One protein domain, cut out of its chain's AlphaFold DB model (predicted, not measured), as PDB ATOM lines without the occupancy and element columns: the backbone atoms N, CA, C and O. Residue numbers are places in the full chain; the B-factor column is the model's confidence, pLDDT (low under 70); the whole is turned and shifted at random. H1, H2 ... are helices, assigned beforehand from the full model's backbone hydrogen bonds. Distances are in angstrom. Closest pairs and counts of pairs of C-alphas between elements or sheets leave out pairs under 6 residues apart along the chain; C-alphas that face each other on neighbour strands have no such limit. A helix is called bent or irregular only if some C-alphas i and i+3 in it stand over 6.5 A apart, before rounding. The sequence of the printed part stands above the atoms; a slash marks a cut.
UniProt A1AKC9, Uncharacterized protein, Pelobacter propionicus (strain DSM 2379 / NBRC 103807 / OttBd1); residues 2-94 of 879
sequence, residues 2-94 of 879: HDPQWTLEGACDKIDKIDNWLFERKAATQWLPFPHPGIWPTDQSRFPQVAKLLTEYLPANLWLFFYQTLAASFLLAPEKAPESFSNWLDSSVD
ATOM      1  N   HIS A   2     226.916 294.026 215.933       46.09
ATOM      2  CA  HIS A   2     225.513 293.783 215.557       46.09
ATOM      3  C   HIS A   2     225.425 292.297 215.233       46.09
ATOM      4  O   HIS A   2     225.620 291.889 214.098       46.09
ATOM      5  N   ASP A   3     225.264 291.508 216.281       49.16
ATOM      6  CA  ASP A   3     225.166 290.065 216.248       49.16
ATOM      7  C   ASP A   3     223.733 289.753 215.799       49.16
ATOM      8  O   ASP A   3     222.798 289.968 216.580       49.16
ATOM      9  N   PRO A   4     223.466 289.347 214.541       53.09
ATOM     10  CA  PRO A   4     222.248 288.606 214.294       53.09
ATOM     11  C   PRO A   4     222.431 287.291 215.050       53.09
ATOM     12  O   PRO A   4     222.893 286.321 214.460       53.09
ATOM     13  N   GLN A   5     222.117 287.299 216.351       70.56
ATOM     14  CA  GLN A   5     222.191 286.135 217.224       70.56
ATOM     15  C   GLN A   5     221.251 285.094 216.653       70.56
ATOM     16  O   GLN A   5     220.038 285.111 216.873       70.56
ATOM     17  N   TRP A   6     221.806 284.248 215.803       89.19
ATOM     18  CA  TRP A   6     221.103 283.120 215.260       89.19
ATOM     19  C   TRP A   6     221.190 282.042 216.333       89.19
ATOM     20  O   TRP A   6     222.202 281.871 217.001       89.19
ATOM     21  N   THR A   7     220.099 281.329 216.542       93.12
ATOM     22  CA  THR A   7     220.088 280.197 217.462       93.12
ATOM     23  C   THR A   7     219.881 278.931 216.655       93.12
ATOM     24  O   THR A   7     219.339 278.973 215.545       93.12
ATOM     25  N   LEU A   8     220.285 277.788 217.203       93.38
ATOM     26  CA  LEU A   8     220.039 276.488 216.585       93.38
ATOM     27  C   LEU A   8     218.532 276.248 216.385       93.38
ATOM     28  O   LEU A   8     218.122 275.772 215.329       93.38
ATOM     29  N   GLU A   9     217.702 276.674 217.345       91.56
ATOM     30  CA  GLU A   9     216.236 276.669 217.218       91.56
ATOM     31  C   GLU A   9     215.764 277.582 216.080       91.56
ATOM     32  O   GLU A   9     215.027 277.147 215.198       91.56
ATOM     33  N   GLY A  10     216.250 278.825 216.031       90.69
ATOM     34  CA  GLY A  10     215.880 279.784 214.992       90.69
ATOM     35  C   GLY A  10     216.373 279.404 213.590       90.69
ATOM     36  O   GLY A  10     215.806 279.869 212.599       90.69
ATOM     37  N   ALA A  11     217.425 278.587 213.485       89.38
ATOM     38  CA  ALA A  11     217.849 277.962 212.237       89.38
ATOM     39  C   ALA A  11     216.884 276.835 211.838       89.38
ATOM     40  O   ALA A  11     216.400 276.840 210.706       89.38
ATOM     41  N   CYS A  12     216.525 275.940 212.768       89.25
ATOM     42  CA  CYS A  12     215.551 274.869 212.522       89.25
ATOM     43  C   CYS A  12     214.185 275.408 212.087       89.25
ATOM     44  O   CYS A  12     213.630 274.947 211.095       89.25
ATOM     45  N   ASP A  13     213.686 276.456 212.743       88.44
ATOM     46  CA  ASP A  13     212.399 277.092 212.429       88.44
ATOM     47  C   ASP A  13     212.317 277.676 211.012       88.44
ATOM     48  O   ASP A  13     211.234 278.072 210.557       88.44
ATOM     49  N   LYS A  14     213.463 277.820 210.339       87.38
ATOM     50  CA  LYS A  14     213.555 278.307 208.966       87.38
ATOM     51  C   LYS A  14     213.627 277.176 207.946       87.38
ATOM     52  O   LYS A  14     213.319 277.465 206.798       87.38
ATOM     53  N   ILE A  15     213.975 275.947 208.330       86.44
ATOM     54  CA  ILE A  15     214.131 274.809 207.409       86.44
ATOM     55  C   ILE A  15     212.888 274.644 206.522       86.44
ATOM     56  O   ILE A  15     213.002 274.648 205.304       86.44
ATOM     57  N   ASP A  16     211.690 274.644 207.113       81.50
ATOM     58  CA  ASP A  16     210.436 274.466 206.360       81.50
ATOM     59  C   ASP A  16     209.960 275.732 205.620       81.50
ATOM     60  O   ASP A  16     208.954 275.709 204.909       81.50
ATOM     61  N   LYS A  17     210.631 276.874 205.819       82.94
ATOM     62  CA  LYS A  17     210.186 278.198 205.341       82.94
ATOM     63  C   LYS A  17     211.026 278.762 204.201       82.94
ATOM     64  O   LYS A  17     210.663 279.803 203.654       82.94
ATOM     65  N   ILE A  18     212.162 278.153 203.882       83.25
ATOM     66  CA  ILE A  18     213.058 278.611 202.819       83.25
ATOM     67  C   ILE A  18     213.560 277.425 202.013       83.25
ATOM     68  O   ILE A  18     213.813 276.362 202.563       83.25
ATOM     69  N   ASP A  19     213.739 277.642 200.711       85.12
ATOM     70  CA  ASP A  19     214.325 276.644 199.822       85.12
ATOM     71  C   ASP A  19     215.675 276.143 200.361       85.12
ATOM     72  O   ASP A  19     216.481 276.943 200.852       85.12
ATOM     73  N   ASN A  20     215.960 274.848 200.183       81.25
ATOM     74  CA  ASN A  20     217.197 274.214 200.658       81.25
ATOM     75  C   ASN A  20     218.455 274.981 200.224       81.25
ATOM     76  O   ASN A  20     219.306 275.282 201.054       81.25
ATOM     77  N   TRP A  21     218.533 275.416 198.961       81.25
ATOM     78  CA  TRP A  21     219.682 276.183 198.457       81.25
ATOM     79  C   TRP A  21     219.887 277.513 199.210       81.25
ATOM     80  O   TRP A  21     221.012 277.967 199.431       81.25
ATOM     81  N   LEU A  22     218.794 278.171 199.610       78.69
ATOM     82  CA  LEU A  22     218.834 279.440 200.331       78.69
ATOM     83  C   LEU A  22     219.173 279.213 201.805       78.69
ATOM     84  O   LEU A  22     219.871 280.037 202.399       78.69
ATOM     85  N   PHE A  23     218.700 278.108 202.382       84.06
ATOM     86  CA  PHE A  23     219.098 277.649 203.708       84.06
ATOM     87  C   PHE A  23     220.603 277.369 203.757       84.06
ATOM     88  O   PHE A  23     221.294 277.959 204.585       84.06
ATOM     89  N   GLU A  24     221.130 276.590 202.812       81.88
ATOM     90  CA  GLU A  24     222.559 276.290 202.660       81.88
ATOM     91  C   GLU A  24     223.401 277.560 202.550       81.88
ATOM     92  O   GLU A  24     224.348 277.768 203.313       81.88
ATOM     93  N   ARG A  25     223.011 278.472 201.652       81.19
ATOM     94  CA  ARG A  25     223.705 279.749 201.472       81.19
ATOM     95  C   ARG A  25     223.686 280.589 202.749       81.19
ATOM     96  O   ARG A  25     224.701 281.202 203.087       81.19
ATOM     97  N   LYS A  26     222.556 280.651 203.459       82.44
ATOM     98  CA  LYS A  26     222.456 281.371 204.739       82.44
ATOM     99  C   LYS A  26     223.308 280.712 205.818       82.44
ATOM    100  O   LYS A  26     224.038 281.430 206.495       82.44
ATOM    101  N   ALA A  27     223.290 279.388 205.928       81.19
ATOM    102  CA  ALA A  27     224.125 278.655 206.868       81.19
ATOM    103  C   ALA A  27     225.610 278.964 206.631       81.19
ATOM    104  O   ALA A  27     226.277 279.486 207.525       81.19
ATOM    105  N   ALA A  28     226.097 278.777 205.403       80.94
ATOM    106  CA  ALA A  28     227.501 278.970 205.046       80.94
ATOM    107  C   ALA A  28     227.995 280.424 205.165       80.94
ATOM    108  O   ALA A  28     229.180 280.653 205.396       80.94
ATOM    109  N   THR A  29     227.120 281.426 204.991       79.38
ATOM    110  CA  THR A  29     227.543 282.840 204.903       79.38
ATOM    111  C   THR A  29     227.074 283.736 206.047       79.38
ATOM    112  O   THR A  29     227.619 284.831 206.201       79.38
ATOM    113  N   GLN A  30     226.068 283.334 206.825       81.50
ATOM    114  CA  GLN A  30     225.452 284.171 207.866       81.50
ATOM    115  C   GLN A  30     225.440 283.524 209.249       81.50
ATOM    116  O   GLN A  30     225.365 284.268 210.218       81.50
ATOM    117  N   TRP A  31     225.485 282.192 209.354       83.81
ATOM    118  CA  TRP A  31     225.348 281.498 210.643       83.81
ATOM    119  C   TRP A  31     226.657 280.843 211.070       83.81
ATOM    120  O   TRP A  31     227.309 281.316 211.993       83.81
ATOM    121  N   LEU A  32     227.094 279.816 210.337       86.25
ATOM    122  CA  LEU A  32     228.258 278.999 210.690       86.25
ATOM    123  C   LEU A  32     229.563 279.806 210.838       86.25
ATOM    124  O   LEU A  32     230.334 279.541 211.752       86.25
ATOM    125  N   PRO A  33     229.821 280.869 210.053       84.81
ATOM    126  CA  PRO A  33     231.025 281.661 210.280       84.81
ATOM    127  C   PRO A  33     231.065 282.416 211.614       84.81
ATOM    128  O   PRO A  33     232.124 282.939 211.933       84.81
ATOM    129  N   PHE A  34     229.960 282.523 212.358       89.94
ATOM    130  CA  PHE A  34     229.795 283.420 213.504       89.94
ATOM    131  C   PHE A  34     229.437 282.622 214.775       89.94
ATOM    132  O   PHE A  34     228.256 282.550 215.127       89.94
ATOM    133  N   PRO A  35     230.414 282.000 215.466       93.81
ATOM    134  CA  PRO A  35     230.165 281.380 216.764       93.81
ATOM    135  C   PRO A  35     229.831 282.450 217.810       93.81
ATOM    136  O   PRO A  35     230.438 283.523 217.829       93.81
ATOM    137  N   HIS A  36     228.901 282.150 218.712       93.38
ATOM    138  CA  HIS A  36     228.626 283.008 219.861       93.38
ATOM    139  C   HIS A  36     228.038 282.206 221.033       93.38
ATOM    140  O   HIS A  36     227.367 281.198 220.826       93.38
ATOM    141  N   PRO A  37     228.193 282.678 222.283       93.00
ATOM    142  CA  PRO A  37     227.661 282.000 223.474       93.00
ATOM    143  C   PRO A  37     226.138 281.772 223.493       93.00
ATOM    144  O   PRO A  37     225.628 281.041 224.336       93.00
ATOM    145  N   GLY A  38     225.400 282.460 222.619       92.69
ATOM    146  CA  GLY A  38     223.937 282.442 222.549       92.69
ATOM    147  C   GLY A  38     223.349 281.524 221.475       92.69
ATOM    148  O   GLY A  38     222.161 281.640 221.207       92.69
ATOM    149  N   ILE A  39     224.141 280.663 220.822       94.06
ATOM    150  CA  ILE A  39     223.631 279.791 219.745       94.06
ATOM    151  C   ILE A  39     222.683 278.693 220.252       94.06
ATOM    152  O   ILE A  39     221.936 278.102 219.468       94.06
ATOM    153  N   TRP A  40     222.738 278.371 221.543       95.50
ATOM    154  CA  TRP A  40     222.103 277.185 222.110       95.50
ATOM    155  C   TRP A  40     220.568 277.289 222.127       95.50
ATOM    156  O   TRP A  40     220.028 278.393 222.220       95.50
ATOM    157  N   PRO A  41     219.841 276.157 222.038       93.81
ATOM    158  CA  PRO A  41     218.396 276.129 222.235       93.81
ATOM    159  C   PRO A  41     217.997 276.672 223.606       93.81
ATOM    160  O   PRO A  41     218.701 276.445 224.591       93.81
ATOM    161  N   THR A  42     216.830 277.314 223.679       92.94
ATOM    162  CA  THR A  42     216.254 277.774 224.951       92.94
ATOM    163  C   THR A  42     215.998 276.590 225.883       92.94
ATOM    164  O   THR A  42     216.296 276.649 227.073       92.94
ATOM    165  N   ASP A  43     215.481 275.491 225.326       94.19
ATOM    166  CA  ASP A  43     215.377 274.206 226.012       94.19
ATOM    167  C   ASP A  43     216.595 273.338 225.672       94.19
ATOM    168  O   ASP A  43     216.639 272.648 224.648       94.19
ATOM    169  N   GLN A  44     217.599 273.366 226.553       92.44
ATOM    170  CA  GLN A  44     218.857 272.638 226.372       92.44
ATOM    171  C   GLN A  44     218.667 271.120 226.208       92.44
ATOM    172  O   GLN A  44     219.488 270.472 225.557       92.44
ATOM    173  N   SER A  45     217.575 270.539 226.726       93.25
ATOM    174  CA  SER A  45     217.292 269.104 226.578       93.25
ATOM    175  C   SER A  45     217.016 268.699 225.124       93.25
ATOM    176  O   SER A  45     217.250 267.553 224.732       93.25
ATOM    177  N   ARG A  46     216.587 269.656 224.289       93.94
ATOM    178  CA  ARG A  46     216.304 269.453 222.862       93.94
ATOM    179  C   ARG A  46     217.544 269.521 221.983       93.94
ATOM    180  O   ARG A  46     217.454 269.211 220.794       93.94
ATOM    181  N   PHE A  47     218.701 269.898 222.529       95.75
ATOM    182  CA  PHE A  47     219.919 270.096 221.747       95.75
ATOM    183  C   PHE A  47     220.271 268.920 220.820       95.75
ATOM    184  O   PHE A  47     220.417 269.175 219.624       95.75
ATOM    185  N   PRO A  48     220.323 267.649 221.273       94.25
ATOM    186  CA  PRO A  48     220.682 266.543 220.384       94.25
ATOM    187  C   PRO A  48     219.717 266.383 219.200       94.25
ATOM    188  O   PRO A  48     220.135 266.021 218.103       94.25
ATOM    189  N   GLN A  49     218.429 266.675 219.404       94.06
ATOM    190  CA  GLN A  49     217.396 266.575 218.367       94.06
ATOM    191  C   GLN A  49     217.534 267.709 217.348       94.06
ATOM    192  O   GLN A  49     217.495 267.465 216.145       94.06
ATOM    193  N   VAL A  50     217.737 268.936 217.833       94.00
ATOM    194  CA  VAL A  50     217.949 270.136 217.011       94.00
ATOM    195  C   VAL A  50     219.237 270.006 216.193       94.00
ATOM    196  O   VAL A  50     219.234 270.260 214.992       94.00
ATOM    197  N   ALA A  51     220.329 269.562 216.817       94.38
ATOM    198  CA  ALA A  51     221.605 269.361 216.142       94.38
ATOM    199  C   ALA A  51     221.508 268.272 215.064       94.38
ATOM    200  O   ALA A  51     221.953 268.496 213.940       94.38
ATOM    201  N   LYS A  52     220.852 267.142 215.371       93.38
ATOM    202  CA  LYS A  52     220.592 266.072 214.400       93.38
ATOM    203  C   LYS A  52     219.783 266.574 213.201       93.38
ATOM    204  O   LYS A  52     220.171 266.324 212.062       93.38
ATOM    205  N   LEU A  53     218.703 267.316 213.449       92.94
ATOM    206  CA  LEU A  53     217.880 267.891 212.386       92.94
ATOM    207  C   LEU A  53     218.712 268.809 211.479       92.94
ATOM    208  O   LEU A  53     218.676 268.671 210.263       92.94
ATOM    209  N   LEU A  54     219.524 269.702 212.050       92.38
ATOM    210  CA  LEU A  54     220.390 270.574 211.251       92.38
ATOM    211  C   LEU A  54     221.394 269.779 210.417       92.38
ATOM    212  O   LEU A  54     221.579 270.103 209.249       92.38
ATOM    213  N   THR A  55     222.004 268.726 210.962       90.88
ATOM    214  CA  THR A  55     222.924 267.879 210.185       90.88
ATOM    215  C   THR A  55     222.234 267.111 209.055       90.88
ATOM    216  O   THR A  55     222.855 266.895 208.022       90.88
ATOM    217  N   GLU A  56     220.954 266.743 209.198       91.44
ATOM    218  CA  GLU A  56     220.179 266.078 208.135       91.44
ATOM    219  C   GLU A  56     219.858 267.017 206.960       91.44
ATOM    220  O   GLU A  56     219.783 266.563 205.818       91.44
ATOM    221  N   TYR A  57     219.694 268.317 207.225       89.81
ATOM    222  CA  TYR A  57     219.388 269.328 206.203       89.81
ATOM    223  C   TYR A  57     220.618 270.063 205.667       89.81
ATOM    224  O   TYR A  57     220.576 270.607 204.564       89.81
ATOM    225  N   LEU A  58     221.709 270.114 206.431       89.31
ATOM    226  CA  LEU A  58     222.968 270.659 205.951       89.31
ATOM    227  C   LEU A  58     223.616 269.667 204.978       89.31
ATOM    228  O   LEU A  58     223.708 268.476 205.279       89.31
ATOM    229  N   PRO A  59     224.134 270.137 203.836       87.38
ATOM    230  CA  PRO A  59     224.894 269.294 202.937       87.38
ATOM    231  C   PRO A  59     226.179 268.840 203.640       87.38
ATOM    232  O   PRO A  59     226.756 269.577 204.443       87.38
ATOM    233  N   ALA A  60     226.635 267.622 203.328       87.38
ATOM    234  CA  ALA A  60     227.755 266.966 204.018       87.38
ATOM    235  C   ALA A  60     229.037 267.811 204.055       87.38
ATOM    236  O   ALA A  60     229.857 267.706 204.963       87.38
ATOM    237  N   ASN A  61     229.185 268.687 203.066       84.31
ATOM    238  CA  ASN A  61     230.293 269.605 202.931       84.31
ATOM    239  C   ASN A  61     230.291 270.644 204.099       84.31
ATOM    240  O   ASN A  61     231.323 270.924 204.704       84.31
ATOM    241  N   LEU A  62     229.131 271.103 204.574       88.62
ATOM    242  CA  LEU A  62     229.039 272.067 205.682       88.62
ATOM    243  C   LEU A  62     229.103 271.454 207.090       88.62
ATOM    244  O   LEU A  62     229.191 272.200 208.066       88.62
ATOM    245  N   TRP A  63     229.073 270.126 207.230       90.25
ATOM    246  CA  TRP A  63     228.998 269.468 208.543       90.25
ATOM    247  C   TRP A  63     230.170 269.815 209.447       90.25
ATOM    248  O   TRP A  63     229.983 270.187 210.602       90.25
ATOM    249  N   LEU A  64     231.390 269.758 208.918       88.69
ATOM    250  CA  LEU A  64     232.566 270.057 209.722       88.69
ATOM    251  C   LEU A  64     232.590 271.518 210.164       88.69
ATOM    252  O   LEU A  64     232.916 271.808 211.311       88.69
ATOM    253  N   PHE A  65     232.162 272.434 209.295       89.81
ATOM    254  CA  PHE A  65     232.045 273.840 209.660       89.81
ATOM    255  C   PHE A  65     231.002 274.046 210.768       89.81
ATOM    256  O   PHE A  65     231.234 274.807 211.707       89.81
ATOM    257  N   PHE A  66     229.892 273.306 210.719       93.56
ATOM    258  CA  PHE A  66     228.899 273.271 211.789       93.56
ATOM    259  C   PHE A  66     229.483 272.783 213.114       93.56
ATOM    260  O   PHE A  66     229.386 273.507 214.105       93.56
ATOM    261  N   TYR A  67     230.181 271.646 213.137       94.62
ATOM    262  CA  TYR A  67     230.835 271.159 214.356       94.62
ATOM    263  C   TYR A  67     231.883 272.138 214.896       94.62
ATOM    264  O   TYR A  67     231.915 272.386 216.100       94.62
ATOM    265  N   GLN A  68     232.685 272.760 214.025       93.69
ATOM    266  CA  GLN A  68     233.629 273.811 214.418       93.69
ATOM    267  C   GLN A  68     232.922 275.010 215.055       93.69
ATOM    268  O   GLN A  68     233.384 275.528 216.067       93.69
ATOM    269  N   THR A  69     231.781 275.425 214.504       94.81
ATOM    270  CA  THR A  69     230.989 276.544 215.037       94.81
ATOM    271  C   THR A  69     230.447 276.233 216.429       94.81
ATOM    272  O   THR A  69     230.527 277.075 217.327       94.81
ATOM    273  N   LEU A  70     229.910 275.024 216.620       96.31
ATOM    274  CA  LEU A  70     229.402 274.577 217.916       96.31
ATOM    275  C   LEU A  70     230.527 274.476 218.947       96.31
ATOM    276  O   LEU A  70     230.392 274.998 220.050       96.31
ATOM    277  N   ALA A  71     231.651 273.859 218.575       96.44
ATOM    278  CA  ALA A  71     232.814 273.729 219.442       96.44
ATOM    279  C   ALA A  71     233.401 275.094 219.824       96.44
ATOM    280  O   ALA A  71     233.659 275.336 220.998       96.44
ATOM    281  N   ALA A  72     233.547 276.017 218.871       96.25
ATOM    282  CA  ALA A  72     234.008 277.375 219.149       96.25
ATOM    283  C   ALA A  72     233.043 278.125 220.080       96.25
ATOM    284  O   ALA A  72     233.478 278.762 221.033       96.25
ATOM    285  N   SER A  73     231.731 278.011 219.852       96.75
ATOM    286  CA  SER A  73     230.718 278.637 220.714       96.75
ATOM    287  C   SER A  73     230.731 278.073 222.133       96.75
ATOM    288  O   SER A  73     230.514 278.814 223.088       96.75
ATOM    289  N   PHE A  74     231.014 276.777 222.270       97.31
ATOM    290  CA  PHE A  74     231.203 276.121 223.556       97.31
ATOM    291  C   PHE A  74     232.470 276.602 224.260       97.31
ATOM    292  O   PHE A  74     232.403 276.964 225.425       97.31
ATOM    293  N   LEU A  75     233.605 276.678 223.565       96.88
ATOM    294  CA  LEU A  75     234.866 277.145 224.150       96.88
ATOM    295  C   LEU A  75     234.829 278.625 224.565       96.88
ATOM    296  O   LEU A  75     235.491 279.001 225.524       96.88
ATOM    297  N   LEU A  76     234.027 279.454 223.888       95.88
ATOM    298  CA  LEU A  76     233.812 280.855 224.270       95.88
ATOM    299  C   LEU A  76     233.014 281.019 225.576       95.88
ATOM    300  O   LEU A  76     233.165 282.040 226.241       95.88
ATOM    301  N   ALA A  77     232.126 280.075 225.904       95.50
ATOM    302  CA  ALA A  77     231.273 280.120 227.096       95.50
ATOM    303  C   ALA A  77     230.753 278.715 227.463       95.50
ATOM    304  O   ALA A  77     229.590 278.389 227.166       95.50
ATOM    305  N   PRO A  78     231.594 277.860 228.079       95.69
ATOM    306  CA  PRO A  78     231.246 276.467 228.352       95.69
ATOM    307  C   PRO A  78     229.990 276.317 229.215       95.69
ATOM    308  O   PRO A  78     229.202 275.396 229.014       95.69
ATOM    309  N   GLU A  79     229.764 277.258 230.129       95.31
ATOM    310  CA  GLU A  79     228.647 277.277 231.072       95.31
ATOM    311  C   GLU A  79     227.277 277.514 230.422       95.31
ATOM    312  O   GLU A  79     226.251 277.259 231.049       95.31
ATOM    313  N   LYS A  80     227.238 278.015 229.181       95.31
ATOM    314  CA  LYS A  80     225.978 278.249 228.454       95.31
ATOM    315  C   LYS A  80     225.555 277.077 227.585       95.31
ATOM    316  O   LYS A  80     224.406 277.047 227.140       95.31
ATOM    317  N   ALA A  81     226.465 276.148 227.311       95.69
ATOM    318  CA  ALA A  81     226.159 274.997 226.485       95.69
ATOM    319  C   ALA A  81     225.315 273.963 227.245       95.69
ATOM    320  O   ALA A  81     225.394 273.873 228.469       95.69
ATOM    321  N   PRO A  82     224.524 273.150 226.527       96.44
ATOM    322  CA  PRO A  82     223.849 271.997 227.109       96.44
ATOM    323  C   PRO A  82     224.842 271.048 227.786       96.44
ATOM    324  O   PRO A  82     225.866 270.712 227.194       96.44
ATOM    325  N   GLU A  83     224.504 270.520 228.965       94.38
ATOM    326  CA  GLU A  83     225.353 269.548 229.686       94.38
ATOM    327  C   GLU A  83     225.689 268.303 228.842       94.38
ATOM    328  O   GLU A  83     226.737 267.680 229.000       94.38
ATOM    329  N   SER A  84     224.807 267.948 227.904       94.38
ATOM    330  CA  SER A  84     225.000 266.827 226.982       94.38
ATOM    331  C   SER A  84     225.956 267.123 225.820       94.38
ATOM    332  O   SER A  84     226.298 266.195 225.088       94.38
ATOM    333  N   PHE A  85     226.397 268.374 225.633       95.94
ATOM    334  CA  PHE A  85     227.146 268.811 224.451       95.94
ATOM    335  C   PHE A  85     228.463 268.058 224.262       95.94
ATOM    336  O   PHE A  85     228.696 267.541 223.174       95.94
ATOM    337  N   SER A  86     229.308 267.964 225.295       93.44
ATOM    338  CA  SER A  86     230.616 267.301 225.173       93.44
ATOM    339  C   SER A  86     230.465 265.829 224.785       93.44
ATOM    340  O   SER A  86     231.045 265.399 223.794       93.44
ATOM    341  N   ASN A  87     229.578 265.099 225.472       93.44
ATOM    342  CA  ASN A  87     229.272 263.703 225.146       93.44
ATOM    343  C   ASN A  87     228.712 263.554 223.723       93.44
ATOM    344  O   ASN A  87     229.029 262.599 223.015       93.44
ATOM    345  N   TRP A  88     227.857 264.490 223.300       95.31
ATOM    346  CA  TRP A  88     227.304 264.493 221.952       95.31
ATOM    347  C   TRP A  88     228.391 264.726 220.899       95.31
ATOM    348  O   TRP A  88     228.425 263.982 219.919       95.31
ATOM    349  N   LEU A  89     229.283 265.701 221.105       94.25
ATOM    350  CA  LEU A  89     230.360 266.029 220.171       94.25
ATOM    351  C   LEU A  89     231.299 264.833 219.989       94.25
ATOM    352  O   LEU A  89     231.508 264.416 218.852       94.25
ATOM    353  N   ASP A  90     231.739 264.223 221.093       91.12
ATOM    354  CA  ASP A  90     232.614 263.042 221.096       91.12
ATOM    355  C   ASP A  90     231.991 261.844 220.360       91.12
ATOM    356  O   ASP A  90     232.692 261.047 219.737       91.12
ATOM    357  N   SER A  91     230.661 261.707 220.409       93.12
ATOM    358  CA  SER A  91     229.936 260.650 219.690       93.12
ATOM    359  C   SER A  91     229.641 260.970 218.220       93.12
ATOM    360  O   SER A  91     229.295 260.063 217.462       93.12
ATOM    361  N   SER A  92     229.736 262.243 217.819       92.38
ATOM    362  CA  SER A  92     229.275 262.720 216.508       92.38
ATOM    363  C   SER A  92     230.407 262.971 215.519       92.38
ATOM    364  O   SER A  92     230.197 262.822 214.317       92.38
ATOM    365  N   VAL A  93     231.586 263.382 215.990       91.56
ATOM    366  CA  VAL A  93     232.716 263.759 215.132       91.56
ATOM    367  C   VAL A  93     234.039 263.526 215.856       91.56
ATOM    368  O   VAL A  93     234.127 263.690 217.071       91.56
ATOM    369  N   ASP A  94     235.084 263.167 215.111       91.69
ATOM    370  CA  ASP A  94     236.433 263.105 215.672       91.69
ATOM    371  C   ASP A  94     236.903 264.518 216.054       91.69
ATOM    372  O   ASP A  94     236.963 265.436 215.228       91.69
TER     373      ASP A  94
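Overview. This is residues 2 to 94 of the 879 residues of an uncharacterized protein of Pelobacter propionicus (strain DSM 2379 / NBRC 103807 / OttBd1) (UniProt A1AKC9). Five helices are set loosely round one core: H3 and H4 run opposite ways with a gap between them, H1 packs along one side of H3, and H2 lies beyond it, near the ends of H1 and H3 and the beginning of H4. H5 sits by the other end of this pair, near the beginning of H3, while the long stretch 32 to 43 runs back from H2 to H3, and residues 2 to 4 form a tail that points away from the helices. The printed part has 93 residues with five named helices, H1 to H5 in that order, and no named strand; its class is all helix. It is compact, with a radius of gyration of the C-alphas of 12.2 A, and rounded, spanning 33 by 31 by 21 A.

Arrangement. H1, residues 8 to 15, and H3, residues 44 to 57, touch, closest at the C-alphas of Cys 12 and Leu 54, 6.6 A apart. They run the same way at a tilt of 38 degrees, only just steep. H2, residues 20 to 31, is close to H1 but not clearly touching it, with the C-alphas of Ile 15 and Phe 23 closest at 6.8 A. H4, residues 60 to 76, is close to H3 but not clearly touching it: the closest C-alphas, of Thr 55 and Trp 63, are 6.5 A apart. Their tilt is shallow, 26 degrees, opposite ways. H2 and H4 are close but not clearly touching, with the C-alphas of Ala 28 and Leu 62 closest at 7.1 A. H5, residues 85 to 92, only just touches H3, with 3 pairs of C-alphas within 8 A, and H3 does so with residues 47 to 48 alone; the closest C-alphas, of Pro 48 and Trp 88, are 7.1 A apart. H1 and H4, H1 and H5, and H2 and H5 are apart. Every O i to N i+4 pair is within hydrogen-bond range in H2 and H5, against 2 of 4 in H1, 8 of 10 in H3 and 11 of 13 in H4.

Along the chain. H1 begins at C-alpha 8, (220.039, 276.488, 216.585), and measures 11.0 A from first to last C-alpha. H2 measures 14.8 A and is only just irregular: C-alphas 28 and 31 are 6.51 A apart. H3 measures 20.4 A and is irregular, with C-alphas 45 and 48 7.5 A apart. H4, the longest helix, measures 25.3 A and is irregular, with C-alphas 61 and 64 7.2 A apart. H5 measures 10.2 A and ends at C-alpha 92, (229.275, 262.720, 216.508).

Size, cuts and confidence. The two C-alphas farthest apart, of Asp 19 and Glu 79, are 34.4 A apart. The printed part has no cut. The link from H2 to H3 is long, with 12 residues; those from H1 to H2 and from H3 to H4 are tight. The mean pLDDT of the printed part is 89.1, and residues 2 to 4 are under 70.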